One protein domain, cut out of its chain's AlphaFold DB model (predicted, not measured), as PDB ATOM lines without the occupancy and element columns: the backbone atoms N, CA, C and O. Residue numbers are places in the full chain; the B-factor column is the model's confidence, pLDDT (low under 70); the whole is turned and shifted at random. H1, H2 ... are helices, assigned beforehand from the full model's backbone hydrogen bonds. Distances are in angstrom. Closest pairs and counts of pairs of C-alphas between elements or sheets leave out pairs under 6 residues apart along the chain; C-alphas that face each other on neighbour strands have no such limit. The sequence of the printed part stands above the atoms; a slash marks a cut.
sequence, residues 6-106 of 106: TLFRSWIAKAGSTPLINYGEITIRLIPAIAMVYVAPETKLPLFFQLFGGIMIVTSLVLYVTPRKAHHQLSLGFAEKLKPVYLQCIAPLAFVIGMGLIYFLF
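AT A GLANCE: This is residues 6 to 106 of the 106 residues of an uncharacterized protein of Flavobacterium piscinae (UniProt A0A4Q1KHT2). Hairpin H2-H3, H4 with H1 beside it, and H5 make a flat, open triangle of five named helices. It is all helix, 101 residues printed. Only just compact, close to loose, it has a radius of gyration of the C-alphas of 15.2 A and spans 39 by 33 by 17 A.

IN THESE COORDINATES: H1, residues 6 to 12, begins at C-alpha (321.909, 4.767, 64.074). H2 is residues 19 to 42, 35.9 A; H3 46 to 65; H4 68 to 81. H5, residues 84 to 105, 31.7 A, ends at C-alpha (350.384, -4.295, 77.487).

HOW THE PARTS SIT: H2 and H3, a hairpin, touch at a shallow tilt of 21 degrees, opposite ways, closest C-alphas Ala 33 and Gly 53, 4.3 A. H4 touches H1 with residues 75 to 79 alone, closest C-alphas Arg 9 and Ala 79, 5.7 A. Every O i to N i+4 pair is within hydrogen-bond range in H1, H3 and H4, 17 of 20 in H2, 16 of 18 in H5.

THE WHOLE: The printed part has no cut; no printed pLDDT is under 70.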
ATOM      1  N   THR A   6     322.435   3.502  64.619       90.25
ATOM      2  CA  THR A   6     321.909   4.767  64.074       90.25
ATOM      3  C   THR A   6     322.263   5.971  64.946       90.25
ATOM      4  O   THR A   6     322.692   7.000  64.429       90.25
ATOM      5  N   LEU A   7     322.163   5.822  66.272       90.81
ATOM      6  CA  LEU A   7     322.631   6.827  67.230       90.81
ATOM      7  C   LEU A   7     324.145   7.031  67.114       90.81
ATOM      8  O   LEU A   7     324.622   8.157  67.092       90.81
ATOM      9  N   PHE A   8     324.906   5.945  66.983       89.62
ATOM     10  CA  PHE A   8     326.351   6.047  66.807       89.62
ATOM     11  C   PHE A   8     326.727   6.774  65.505       89.62
ATOM     12  O   PHE A   8     327.615   7.623  65.497       89.62
ATOM     13  N   ARG A   9     326.007   6.508  64.409       90.88
ATOM     14  CA  ARG A   9     326.181   7.222  63.137       90.88
ATOM     15  C   ARG A   9     325.923   8.724  63.274       90.88
ATOM     16  O   ARG A   9     326.646   9.514  62.677       90.88
ATOM     17  N   SER A  10     324.926   9.128  64.067       90.38
ATOM     18  CA  SER A  10     324.654  10.552  64.298       90.38
ATOM     19  C   SER A  10     325.744  11.235  65.128       90.38
ATOM     20  O   SER A  10     325.964  12.428  64.953       90.38
ATOM     21  N   TRP A  11     326.468  10.501  65.978       89.94
ATOM     22  CA  TRP A  11     327.665  11.019  66.650       89.94
ATOM     23  C   TRP A  11     328.824  11.215  65.677       89.94
ATOM     24  O   TRP A  11     329.419  12.286  65.678       89.94
ATOM     25  N   ILE A  12     329.078  10.250  64.784       87.75
ATOM     26  CA  ILE A  12     330.095  10.402  63.726       87.75
ATOM     27  C   ILE A  12     329.805  11.649  62.883       87.75
ATOM     28  O   ILE A  12     330.707  12.436  62.622       87.75
ATOM     29  N   ALA A  13     328.542  11.879  62.517       90.38
ATOM     30  CA  ALA A  13     328.141  13.058  61.749       90.38
ATOM     31  C   ALA A  13     328.388  14.392  62.484       90.38
ATOM     32  O   ALA A  13     328.455  15.437  61.843       90.38
ATOM     33  N   LYS A  14     328.522  14.383  63.817       88.56
ATOM     34  CA  LYS A  14     328.820  15.579  64.621       88.56
ATOM     35  C   LYS A  14     330.315  15.864  64.744       88.56
ATOM     36  O   LYS A  14     330.653  16.974  65.166       88.56
ATOM     37  N   ALA A  15     331.196  14.938  64.376       86.75
ATOM     38  CA  ALA A  15     332.635  15.171  64.432       86.75
ATOM     39  C   ALA A  15     333.010  16.405  63.591       86.75
ATOM     40  O   ALA A  15     332.447  16.664  62.522       86.75
ATOM     41  N   GLY A  16     333.877  17.255  64.142       81.81
ATOM     42  CA  GLY A  16     334.259  18.527  63.522       81.81
ATOM     43  C   GLY A  16     333.174  19.621  63.490       81.81
ATOM     44  O   GLY A  16     333.444  20.717  62.995       81.81
ATOM     45  N   SER A  17     331.960  19.399  64.018       83.75
ATOM     46  CA  SER A  17     330.841  20.363  63.919       83.75
ATOM     47  C   SER A  17     331.022  21.637  64.752       83.75
ATOM     48  O   SER A  17     330.545  22.702  64.353       83.75
ATOM     49  N   THR A  18     331.774  21.572  65.852       89.88
ATOM     50  CA  THR A  18     332.148  22.727  66.683       89.88
ATOM     51  C   THR A  18     333.645  22.691  67.007       89.88
ATOM     52  O   THR A  18     334.253  21.621  66.928       89.88
ATOM     53  N   PRO A  19     334.273  23.827  67.374       85.88
ATOM     54  CA  PRO A  19     335.672  23.838  67.809       85.88
ATOM     55  C   PRO A  19     335.917  22.927  69.016       85.88
ATOM     56  O   PRO A  19     336.912  22.211  69.042       85.88
ATOM     57  N   LEU A  20     334.977  22.905  69.968       88.38
ATOM     58  CA  LEU A  20     335.058  22.060  71.158       88.38
ATOM     59  C   LEU A  20     335.045  20.573  70.797       88.38
ATOM     60  O   LEU A  20     335.871  19.823  71.300       88.38
ATOM     61  N   ILE A  21     334.141  20.155  69.904       87.31
ATOM     62  CA  ILE A  21     334.070  18.758  69.453       87.31
ATOM     63  C   ILE A  21     335.334  18.406  68.668       87.31
ATOM     64  O   ILE A  21     335.974  17.412  68.973       87.31
ATOM     65  N   ASN A  22     335.754  19.258  67.729       88.50
ATOM     66  CA  ASN A  22     336.935  19.007  66.905       88.50
ATOM     67  C   ASN A  22     338.208  18.836  67.744       88.50
ATOM     68  O   ASN A  22     338.863  17.801  67.695       88.50
ATOM     69  N   TYR A  23     338.564  19.857  68.520       88.81
ATOM     70  CA  TYR A  23     339.806  19.845  69.282       88.81
ATOM     71  C   TYR A  23     339.717  18.931  70.502       88.81
ATOM     72  O   TYR A  23     340.706  18.287  70.839       88.81
ATOM     73  N   GLY A  24     338.541  18.800  71.122       91.31
ATOM     74  CA  GLY A  24     338.309  17.849  72.206       91.31
ATOM     75  C   GLY A  24     338.503  16.400  71.758       91.31
ATOM     76  O   GLY A  24     339.275  15.677  72.380       91.31
ATOM     77  N   GLU A  25     337.882  15.984  70.651       90.00
ATOM     78  CA  GLU A  25     338.038  14.629  70.100       90.00
ATOM     79  C   GLU A  25     339.497  14.324  69.744       90.00
ATOM     80  O   GLU A  25     340.020  13.275  70.126       90.00
ATOM     81  N   ILE A  26     340.178  15.248  69.054       91.62
ATOM     82  CA  ILE A  26     341.580  15.056  68.662       91.62
ATOM     83  C   ILE A  26     342.489  15.011  69.903       91.62
ATOM     84  O   ILE A  26     343.375  14.160  69.969       91.62
ATOM     85  N   THR A  27     342.255  15.861  70.910       93.31
ATOM     86  CA  THR A  27     343.025  15.855  72.171       93.31
ATOM     87  C   THR A  27     342.849  14.546  72.923       93.31
ATOM     88  O   THR A  27     343.836  13.908  73.281       93.31
ATOM     89  N   ILE A  28     341.599  14.112  73.125       94.19
ATOM     90  CA  ILE A  28     341.283  12.860  73.825       94.19
ATOM     91  C   ILE A  28     341.905  11.670  73.095       94.19
ATOM     92  O   ILE A  28     342.375  10.746  73.749       94.19
ATOM     93  N   ARG A  29     341.970  11.697  71.759       92.94
ATOM     94  CA  ARG A  29     342.656  10.681  70.946       92.94
ATOM     95  C   ARG A  29     344.182  10.723  71.083       92.94
ATOM     96  O   ARG A  29     344.819   9.676  70.979       92.94
ATOM     97  N   LEU A  30     344.774  11.898  71.286       94.56
ATOM     98  CA  LEU A  30     346.225  12.062  71.405       94.56
ATOM     99  C   LEU A  30     346.773  11.409  72.683       94.56
ATOM    100  O   LEU A  30     347.843  10.812  72.646       94.56
ATOM    101  N   ILE A  31     346.019  11.481  73.784       95.81
ATOM    102  CA  ILE A  31     346.399  10.921  75.092       95.81
ATOM    103  C   ILE A  31     346.759   9.422  75.000       95.81
ATOM    104  O   ILE A  31     347.903   9.080  75.309       95.81
ATOM    105  N   PRO A  32     345.868   8.516  74.543       93.62
ATOM    106  CA  PRO A  32     346.204   7.102  74.414       93.62
ATOM    107  C   PRO A  32     347.272   6.860  73.343       93.62
ATOM    108  O   PRO A  32     348.082   5.958  73.506       93.62
ATOM    109  N   ALA A  33     347.330   7.669  72.279       95.19
ATOM    110  CA  ALA A  33     348.350   7.520  71.243       95.19
ATOM    111  C   ALA A  33     349.769   7.752  71.792       95.19
ATOM    112  O   ALA A  33     350.673   6.960  71.531       95.19
ATOM    113  N   ILE A  34     349.948   8.801  72.601       96.25
ATOM    114  CA  ILE A  34     351.212   9.099  73.287       96.25
ATOM    115  C   ILE A  34     351.524   8.018  74.322       96.25
ATOM    116  O   ILE A  34     352.648   7.524  74.355       96.25
ATOM    117  N   ALA A  35     350.532   7.605  75.118       94.56
ATOM    118  CA  ALA A  35     350.709   6.542  76.105       94.56
ATOM    119  C   ALA A  35     351.184   5.228  75.458       94.56
ATOM    120  O   ALA A  35     352.090   4.582  75.978       94.56
ATOM    121  N   MET A  36     350.634   4.866  74.293       93.56
ATOM    122  CA  MET A  36     351.054   3.675  73.550       93.56
ATOM    123  C   MET A  36     352.512   3.747  73.094       93.56
ATOM    124  O   MET A  36     353.228   2.764  73.243       93.56
ATOM    125  N   VAL A  37     352.972   4.889  72.570       95.44
ATOM    126  CA  VAL A  37     354.380   5.051  72.163       95.44
ATOM    127  C   VAL A  37     355.312   5.031  73.373       95.44
ATOM    128  O   VAL A  37     356.382   4.436  73.300       95.44
ATOM    129  N   TYR A  38     354.903   5.655  74.479       95.81
ATOM    130  CA  TYR A  38     355.706   5.734  75.698       95.81
ATOM    131  C   TYR A  38     355.928   4.359  76.339       95.81
ATOM    132  O   TYR A  38     357.058   4.016  76.665       95.81
ATOM    133  N   VAL A  39     354.866   3.556  76.467       94.50
ATOM    134  CA  VAL A  39     354.937   2.222  77.091       94.50
ATOM    135  C   VAL A  39     355.451   1.154  76.117       94.50
ATOM    136  O   VAL A  39     355.806   0.063  76.548       94.50
ATOM    137  N   ALA A  40     355.559   1.447  74.814       93.88
ATOM    138  CA  ALA A  40     355.957   0.480  73.786       93.88
ATOM    139  C   ALA A  40     357.165  -0.411  74.163       93.88
ATOM    140  O   ALA A  40     357.036  -1.626  73.993       93.88
ATOM    141  N   PRO A  41     358.288   0.104  74.712       91.81
ATOM    142  CA  PRO A  41     359.449  -0.724  75.063       91.81
ATOM    143  C   PRO A  41     359.171  -1.799  76.124       91.81
ATOM    144  O   PRO A  41     359.882  -2.798  76.164       91.81
ATOM    145  N   GLU A  42     358.153  -1.603  76.964       92.56
ATOM    146  CA  GLU A  42     357.767  -2.511  78.052       92.56
ATOM    147  C   GLU A  42     356.700  -3.534  77.623       92.56
ATOM    148  O   GLU A  42     356.396  -4.469  78.359       92.56
ATOM    149  N   THR A  43     356.130  -3.381  76.425       92.12
ATOM    150  CA  THR A  43     355.071  -4.268  75.926       92.12
ATOM    151  C   THR A  43     355.617  -5.545  75.290       92.12
ATOM    152  O   THR A  43     356.746  -5.600  74.805       92.12
ATOM    153  N   LYS A  44     354.765  -6.571  75.176       90.81
ATOM    154  CA  LYS A  44     355.079  -7.815  74.446       90.81
ATOM    155  C   LYS A  44     355.243  -7.612  72.936       90.81
ATOM    156  O   LYS A  44     355.818  -8.465  72.264       90.81
ATOM    157  N   LEU A  45     354.725  -6.507  72.392       92.06
ATOM    158  CA  LEU A  45     354.806  -6.155  70.971       92.06
ATOM    159  C   LEU A  45     355.245  -4.689  70.776       92.06
ATOM    160  O   LEU A  45     354.456  -3.879  70.276       92.06
ATOM    161  N   PRO A  46     356.508  -4.336  71.094       91.19
ATOM    162  CA  PRO A  46     356.969  -2.945  71.078       91.19
ATOM    163  C   PRO A  46     356.771  -2.246  69.735       91.19
ATOM    164  O   PRO A  46     356.267  -1.126  69.672       91.19
ATOM    165  N   LEU A  47     357.083  -2.943  68.636       93.56
ATOM    166  CA  LEU A  47     356.928  -2.401  67.287       93.56
ATOM    167  C   LEU A  47     355.464  -2.059  66.969       93.56
ATOM    168  O   LEU A  47     355.193  -1.032  66.350       93.56
ATOM    169  N   PHE A  48     354.512  -2.890  67.404       92.62
ATOM    170  CA  PHE A  48     353.091  -2.645  67.161       92.62
ATOM    171  C   PHE A  48     352.610  -1.399  67.909       92.62
ATOM    172  O   PHE A  48     351.983  -0.531  67.304       92.62
ATOM    173  N   PHE A  49     352.943  -1.275  69.195       93.50
ATOM    174  CA  PHE A  49     352.572  -0.114  70.008       93.50
ATOM    175  C   PHE A  49     353.204   1.181  69.490       93.50
ATOM    176  O   PHE A  49     352.515   2.199  69.378       93.50
ATOM    177  N   GLN A  50     354.477   1.129  69.094       94.88
ATOM    178  CA  GLN A  50     355.193   2.274  68.544       94.88
ATOM    179  C   GLN A  50     354.610   2.726  67.198       94.88
ATOM    180  O   GLN A  50     354.348   3.915  67.015       94.88
ATOM    181  N   LEU A  51     354.359   1.796  66.267       95.44
ATOM    182  CA  LEU A  51     353.784   2.123  64.959       95.44
ATOM    183  C   LEU A  51     352.338   2.601  65.080       95.44
ATOM    184  O   LEU A  51     351.982   3.634  64.516       95.44
ATOM    185  N   PHE A  52     351.501   1.877  65.823       94.12
ATOM    186  CA  PHE A  52     350.088   2.213  65.958       94.12
ATOM    187  C   PHE A  52     349.899   3.554  66.675       94.12
ATOM    188  O   PHE A  52     349.199   4.432  66.166       94.12
ATOM    189  N   GLY A  53     350.587   3.756  67.804       94.25
ATOM    190  CA  GLY A  53     350.588   5.029  68.524       94.25
ATOM    191  C   GLY A  53     351.170   6.168  67.683       94.25
ATOM    192  O   GLY A  53     350.563   7.234  67.586       94.25
ATOM    193  N   GLY A  54     352.280   5.930  66.978       96.12
ATOM    194  CA  GLY A  54     352.906   6.912  66.089       96.12
ATOM    195  C   GLY A  54     351.986   7.366  64.952       96.12
ATOM    196  O   GLY A  54     351.792   8.567  64.758       96.12
ATOM    197  N   ILE A  55     351.342   6.429  64.246       95.94
ATOM    198  CA  ILE A  55     350.357   6.738  63.194       95.94
ATOM    199  C   ILE A  55     349.187   7.542  63.773       95.94
ATOM    200  O   ILE A  55     348.719   8.508  63.157       95.94
ATOM    201  N   MET A  56     348.710   7.186  64.968       95.12
ATOM    202  CA  MET A  56     347.648   7.936  65.639       95.12
ATOM    203  C   MET A  56     348.068   9.369  65.984       95.12
ATOM    204  O   MET A  56     347.271  10.278  65.760       95.12
ATOM    205  N   ILE A  57     349.292   9.592  66.471       96.88
ATOM    206  CA  ILE A  57     349.821  10.940  66.741       96.88
ATOM    207  C   ILE A  57     349.884  11.747  65.445       96.88
ATOM    208  O   ILE A  57     349.299  12.826  65.373       96.88
ATOM    209  N   VAL A  58     350.531  11.212  64.404       96.44
ATOM    210  CA  VAL A  58     350.715  11.915  63.122       96.44
ATOM    211  C   VAL A  58     349.368  12.302  62.520       96.44
ATOM    212  O   VAL A  58     349.154  13.461  62.170       96.44
ATOM    213  N   THR A  59     348.423  11.364  62.447       93.81
ATOM    214  CA  THR A  59     347.097  11.649  61.879       93.81
ATOM    215  C   THR A  59     346.304  12.656  62.713       93.81
ATOM    216  O   THR A  59     345.615  13.497  62.143       93.81
ATOM    217  N   SER A  60     346.420  12.637  64.042       93.25
ATOM    218  CA  SER A  60     345.807  13.652  64.907       93.25
ATOM    219  C   SER A  60     346.417  15.044  64.705       93.25
ATOM    220  O   SER A  60     345.676  16.022  64.645       93.25
ATOM    221  N   LEU A  61     347.738  15.153  64.536       93.81
ATOM    222  CA  LEU A  61     348.398  16.429  64.229       93.81
ATOM    223  C   LEU A  61     347.979  16.974  62.857       93.81
ATOM    224  O   LEU A  61     347.698  18.162  62.725       93.81
ATOM    225  N   VAL A  62     347.844  16.109  61.849       93.25
ATOM    226  CA  VAL A  62     347.299  16.502  60.539       93.25
ATOM    227  C   VAL A  62     345.880  17.061  60.685       93.25
ATOM    228  O   VAL A  62     345.564  18.098  60.102       93.25
ATOM    229  N   LEU A  63     345.028  16.430  61.499       88.44
ATOM    230  CA  LEU A  63     343.664  16.912  61.752       88.44
ATOM    231  C   LEU A  63     343.619  18.238  62.525       88.44
ATOM    232  O   LEU A  63     342.681  19.007  62.328       88.44
ATOM    233  N   TYR A  64     344.622  18.531  63.354       88.69
ATOM    234  CA  TYR A  64     344.761  19.830  64.020       88.69
ATOM    235  C   TYR A  64     344.999  20.977  63.037       88.69
ATOM    236  O   TYR A  64     344.462  22.067  63.221       88.69
ATOM    237  N   VAL A  65     345.799  20.727  61.998       89.25
ATOM    238  CA  VAL A  65     346.144  21.724  60.971       89.25
ATOM    239  C   VAL A  65     345.068  21.803  59.882       89.25
ATOM    240  O   VAL A  65     344.893  22.835  59.235       89.25
ATOM    241  N   THR A  66     344.319  20.720  59.674       87.94
ATOM    242  CA  THR A  66     343.271  20.655  58.653       87.94
ATOM    243  C   THR A  66     342.127  21.625  58.977       87.94
ATOM    244  O   THR A  66     341.627  21.639  60.105       87.94
ATOM    245  N   PRO A  67     341.625  22.403  57.995       88.31
ATOM    246  CA  PRO A  67     340.476  23.268  58.212       88.31
ATOM    247  C   PRO A  67     339.277  22.480  58.747       88.31
ATOM    248  O   PRO A  67     338.815  21.524  58.124       88.31
ATOM    249  N   ARG A  68     338.702  22.932  59.866       88.69
ATOM    250  CA  ARG A  68     337.554  22.278  60.521       88.69
ATOM    251  C   ARG A  68     336.412  21.944  59.558       88.69
ATOM    252  O   ARG A  68     335.809  20.883  59.665       88.69
ATOM    253  N   LYS A  69     336.107  22.846  58.614       87.38
ATOM    254  CA  LYS A  69     335.050  22.630  57.612       87.38
ATOM    255  C   LYS A  69     335.321  21.381  56.762       87.38
ATOM    256  O   LYS A  69     334.387  20.632  56.505       87.38
ATOM    257  N   ALA A  70     336.580  21.136  56.399       87.25
ATOM    258  CA  ALA A  70     336.985  19.944  55.662       87.25
ATOM    259  C   ALA A  70     336.890  18.683  56.533       87.25
ATOM    260  O   ALA A  70     336.340  17.680  56.087       87.25
ATOM    261  N   HIS A  71     337.336  18.747  57.795       86.25
ATOM    262  CA  HIS A  71     337.195  17.619  58.725       86.25
ATOM    263  C   HIS A  71     335.720  17.249  58.951       86.25
ATOM    264  O   HIS A  71     335.358  16.082  58.854       86.25
ATOM    265  N   HIS A  72     334.847  18.242  59.133       90.19
ATOM    266  CA  HIS A  72     333.413  18.017  59.292       90.19
ATOM    267  C   HIS A  72     332.753  17.437  58.030       90.19
ATOM    268  O   HIS A  72     331.965  16.498  58.122       90.19
ATOM    269  N   GLN A  73     333.086  17.950  56.839       90.44
ATOM    270  CA  GLN A  73     332.588  17.398  55.572       90.44
ATOM    271  C   GLN A  73     333.027  15.944  55.367       90.44
ATOM    272  O   GLN A  73     332.238  15.118  54.911       90.44
ATOM    273  N   LEU A  74     334.259  15.615  55.754       89.12
ATOM    274  CA  LEU A  74     334.760  14.246  55.740       89.12
ATOM    275  C   LEU A  74     333.945  13.353  56.687       89.12
ATOM    276  O   LEU A  74     333.504  12.276  56.282       89.12
ATOM    277  N   SER A  75     333.662  13.815  57.907       88.00
ATOM    278  CA  SER A  75     332.809  13.101  58.864       88.00
ATOM    279  C   SER A  75     331.394  12.856  58.331       88.00
ATOM    280  O   SER A  75     330.878  11.748  58.485       88.00
ATOM    281  N   LEU A  76     330.786  13.837  57.654       91.81
ATOM    282  CA  LEU A  76     329.486  13.674  56.989       91.81
ATOM    283  C   LEU A  76     329.550  12.618  55.877       91.81
ATOM    284  O   LEU A  76     328.733  11.699  55.863       91.81
ATOM    285  N   GLY A  77     330.566  12.678  55.012       90.50
ATOM    286  CA  GLY A  77     330.746  11.709  53.929       90.50
ATOM    287  C   GLY A  77     330.928  10.270  54.429       90.50
ATOM    288  O   GLY A  77     330.385   9.330  53.844       90.50
ATOM    289  N   PHE A  78     331.644  10.073  55.540       87.56
ATOM    290  CA  PHE A  78     331.738   8.760  56.184       87.56
ATOM    291  C   PHE A  78     330.425   8.347  56.853       87.56
ATOM    292  O   PHE A  78     330.012   7.195  56.707       87.56
ATOM    293  N   ALA A  79     329.743   9.258  57.551       89.75
ATOM    294  CA  ALA A  79     328.470   8.973  58.211       89.75
ATOM    295  C   ALA A  79     327.370   8.561  57.219       89.75
ATOM    296  O   ALA A  79     326.551   7.699  57.536       89.75
ATOM    297  N   GLU A  80     327.359   9.121  56.010       89.81
ATOM    298  CA  GLU A  80     326.423   8.725  54.953       89.81
ATOM    299  C   GLU A  80     326.707   7.316  54.420       89.81
ATOM    300  O   GLU A  80     325.781   6.517  54.260       89.81
ATOM    301  N   LYS A  81     327.986   6.975  54.212       90.75
ATOM    302  CA  LYS A  81     328.416   5.664  53.691       90.75
ATOM    303  C   LYS A  81     328.324   4.535  54.725       90.75
ATOM    304  O   LYS A  81     328.113   3.376  54.360       90.75
ATOM    305  N   LEU A  82     328.469   4.845  56.015       87.88
ATOM    306  CA  LEU A  82     328.419   3.872  57.110       87.88
ATOM    307  C   LEU A  82     326.980   3.417  57.382       87.88
ATOM    308  O   LEU A  82     326.240   4.013  58.169       87.88
ATOM    309  N   LYS A  83     326.579   2.313  56.745       90.50
ATOM    310  CA  LYS A  83     325.308   1.645  57.046       90.50
ATOM    311  C   LYS A  83     325.328   1.060  58.468       90.50
ATOM    312  O   LYS A  83     326.377   0.596  58.920       90.50
ATOM    313  N   PRO A  84     324.172   1.001  59.155       88.88
ATOM    314  CA  PRO A  84     324.073   0.431  60.499       88.88
ATOM    315  C   PRO A  84     324.681  -0.969  60.638       88.88
ATOM    316  O   PRO A  84     325.382  -1.234  61.609       88.88
ATOM    317  N   VAL A  85     324.486  -1.821  59.627       89.88
ATOM    318  CA  VAL A  85     325.026  -3.188  59.592       89.88
ATOM    319  C   VAL A  85     326.558  -3.189  59.605       89.88
ATOM    320  O   VAL A  85     327.158  -3.943  60.362       89.88
ATOM    321  N   TYR A  86     327.209  -2.293  58.854       91.50
ATOM    322  CA  TYR A  86     328.675  -2.200  58.841       91.50
ATOM    323  C   TYR A  86     329.221  -1.832  60.223       91.50
ATOM    324  O   TYR A  86     330.173  -2.446  60.696       91.50
ATOM    325  N   LEU A  87     328.575  -0.888  60.912       89.00
ATOM    326  CA  LEU A  87     328.951  -0.509  62.277       89.00
ATOM    327  C   LEU A  87     328.801  -1.675  63.262       89.00
ATOM    328  O   LEU A  87     329.619  -1.821  64.168       89.00
ATOM    329  N   GLN A  88     327.771  -2.503  63.098       91.44
ATOM    330  CA  GLN A  88     327.558  -3.678  63.943       91.44
ATOM    331  C   GLN A  88     328.587  -4.777  63.674       91.44
ATOM    332  O   GLN A  88     329.094  -5.348  64.632       91.44
ATOM    333  N   CYS A  89     328.958  -5.021  62.414       91.19
ATOM    334  CA  CYS A  89     329.999  -5.988  62.054       91.19
ATOM    335  C   CYS A  89     331.399  -5.558  62.516       91.19
ATOM    336  O   CYS A  89     332.206  -6.400  62.896       91.19
ATOM    337  N   ILE A  90     331.692  -4.253  62.518       91.19
ATOM    338  CA  ILE A  90     332.986  -3.721  62.973       91.19
ATOM    339  C   ILE A  90     333.083  -3.716  64.508       91.19
ATOM    340  O   ILE A  90     334.179  -3.808  65.054       91.19
ATOM    341  N   ALA A  91     331.958  -3.648  65.226       91.00
ATOM    342  CA  ALA A  91     331.946  -3.623  66.688       91.00
ATOM    343  C   ALA A  91     332.692  -4.801  67.364       91.00
ATOM    344  O   ALA A  91     333.526  -4.521  68.227       91.00
ATOM    345  N   PRO A  92     332.465  -6.085  67.008       93.06
ATOM    346  CA  PRO A  92     333.224  -7.194  67.589       93.06
ATOM    347  C   PRO A  92     334.709  -7.136  67.218       93.06
ATOM    348  O   PRO A  92     335.550  -7.418  68.064       93.06
ATOM    349  N   LEU A  93     335.051  -6.697  66.001       92.00
ATOM    350  CA  LEU A  93     336.447  -6.521  65.596       92.00
ATOM    351  C   LEU A  93     337.153  -5.467  66.463       92.00
ATOM    352  O   LEU A  93     338.249  -5.709  66.959       92.00
ATOM    353  N   ALA A  94     336.504  -4.324  66.701       90.38
ATOM    354  CA  ALA A  94     337.030  -3.279  67.577       90.38
ATOM    355  C   ALA A  94     337.235  -3.787  69.014       90.38
ATOM    356  O   ALA A  94     338.233  -3.454  69.649       90.38
ATOM    357  N   PHE A  95     336.321  -4.625  69.509       92.69
ATOM    358  CA  PHE A  95     336.434  -5.238  70.830       92.69
ATOM    359  C   PHE A  95     337.623  -6.205  70.925       92.69
ATOM    360  O   PHE A  95     338.394  -6.126  71.877       92.69
ATOM    361  N   VAL A  96     337.825  -7.062  69.917       93.62
ATOM    362  CA  VAL A  96     338.975  -7.983  69.854       93.62
ATOM    363  C   VAL A  96     340.296  -7.216  69.816       93.62
ATOM    364  O   VAL A  96     341.210  -7.552  70.564       93.62
ATOM    365  N   ILE A  97     340.390  -6.153  69.010       90.25
ATOM    366  CA  ILE A  97     341.585  -5.298  68.962       90.25
ATOM    367  C   ILE A  97     341.835  -4.648  70.329       90.25
ATOM    368  O   ILE A  97     342.962  -4.667  70.814       90.25
ATOM    369  N   GLY A  98     340.794  -4.119  70.978       89.81
ATOM    370  CA  GLY A  98     340.902  -3.514  72.309       89.81
ATOM    371  C   GLY A  98     341.368  -4.498  73.385       89.81
ATOM    372  O   GLY A  98     342.258  -4.175  74.166       89.81
ATOM    373  N   MET A  99     340.825  -5.718  73.399       92.25
ATOM    374  CA  MET A  99     341.293  -6.773  74.306       92.25
ATOM    375  C   MET A  99     342.735  -7.186  74.008       92.25
ATOM    376  O   MET A  99     343.514  -7.373  74.938       92.25
ATOM    377  N   GLY A 100     343.106  -7.284  72.728       90.56
ATOM    378  CA  GLY A 100     344.480  -7.559  72.315       90.56
ATOM    379  C   GLY A 100     345.454  -6.500  72.825       90.56
ATOM    380  O   GLY A 100     346.487  -6.847  73.387       90.56
ATOM    381  N   LEU A 101     345.099  -5.215  72.715       88.88
ATOM    382  CA  LEU A 101     345.903  -4.118  73.262       88.88
ATOM    383  C   LEU A 101     346.145  -4.281  74.763       88.88
ATOM    384  O   LEU A 101     347.280  -4.161  75.205       88.88
ATOM    385  N   ILE A 102     345.109  -4.598  75.541       90.00
ATOM    386  CA  ILE A 102     345.253  -4.813  76.988       90.00
ATOM    387  C   ILE A 102     346.138  -6.034  77.266       90.00
ATOM    388  O   ILE A 102     347.030  -5.968  78.102       90.00
ATOM    389  N   TYR A 103     345.928  -7.137  76.548       91.69
ATOM    390  CA  TYR A 103     346.682  -8.374  76.749       91.69
ATOM    391  C   TYR A 103     348.176  -8.254  76.420       91.69
ATOM    392  O   TYR A 103     348.981  -8.928  77.053       91.69
ATOM    393  N   PHE A 104     348.547  -7.447  75.421       89.38
ATOM    394  CA  PHE A 104     349.949  -7.236  75.039       89.38
ATOM    395  C   PHE A 104     350.641  -6.116  75.828       89.38
ATOM    396  O   PHE A 104     351.863  -5.982  75.726       89.38
ATOM    397  N   LEU A 105     349.873  -5.321  76.578       84.31
ATOM    398  CA  LEU A 105     350.384  -4.295  77.487       84.31
ATOM    399  C   LEU A 105     350.959  -4.906  78.778       84.31
ATOM    400  O   LEU A 105     351.963  -4.409  79.273       84.31
ATOM    401  N   PHE A 106     350.321  -5.960  79.300       73.75
ATOM    402  CA  PHE A 106     350.776  -6.788  80.433       73.75
ATOM    403  C   PHE A 106     351.408  -8.089  79.923       73.75
ATOM    404  O   PHE A 106     352.015  -8.861  80.696       73.75
TER     405      PHE A 106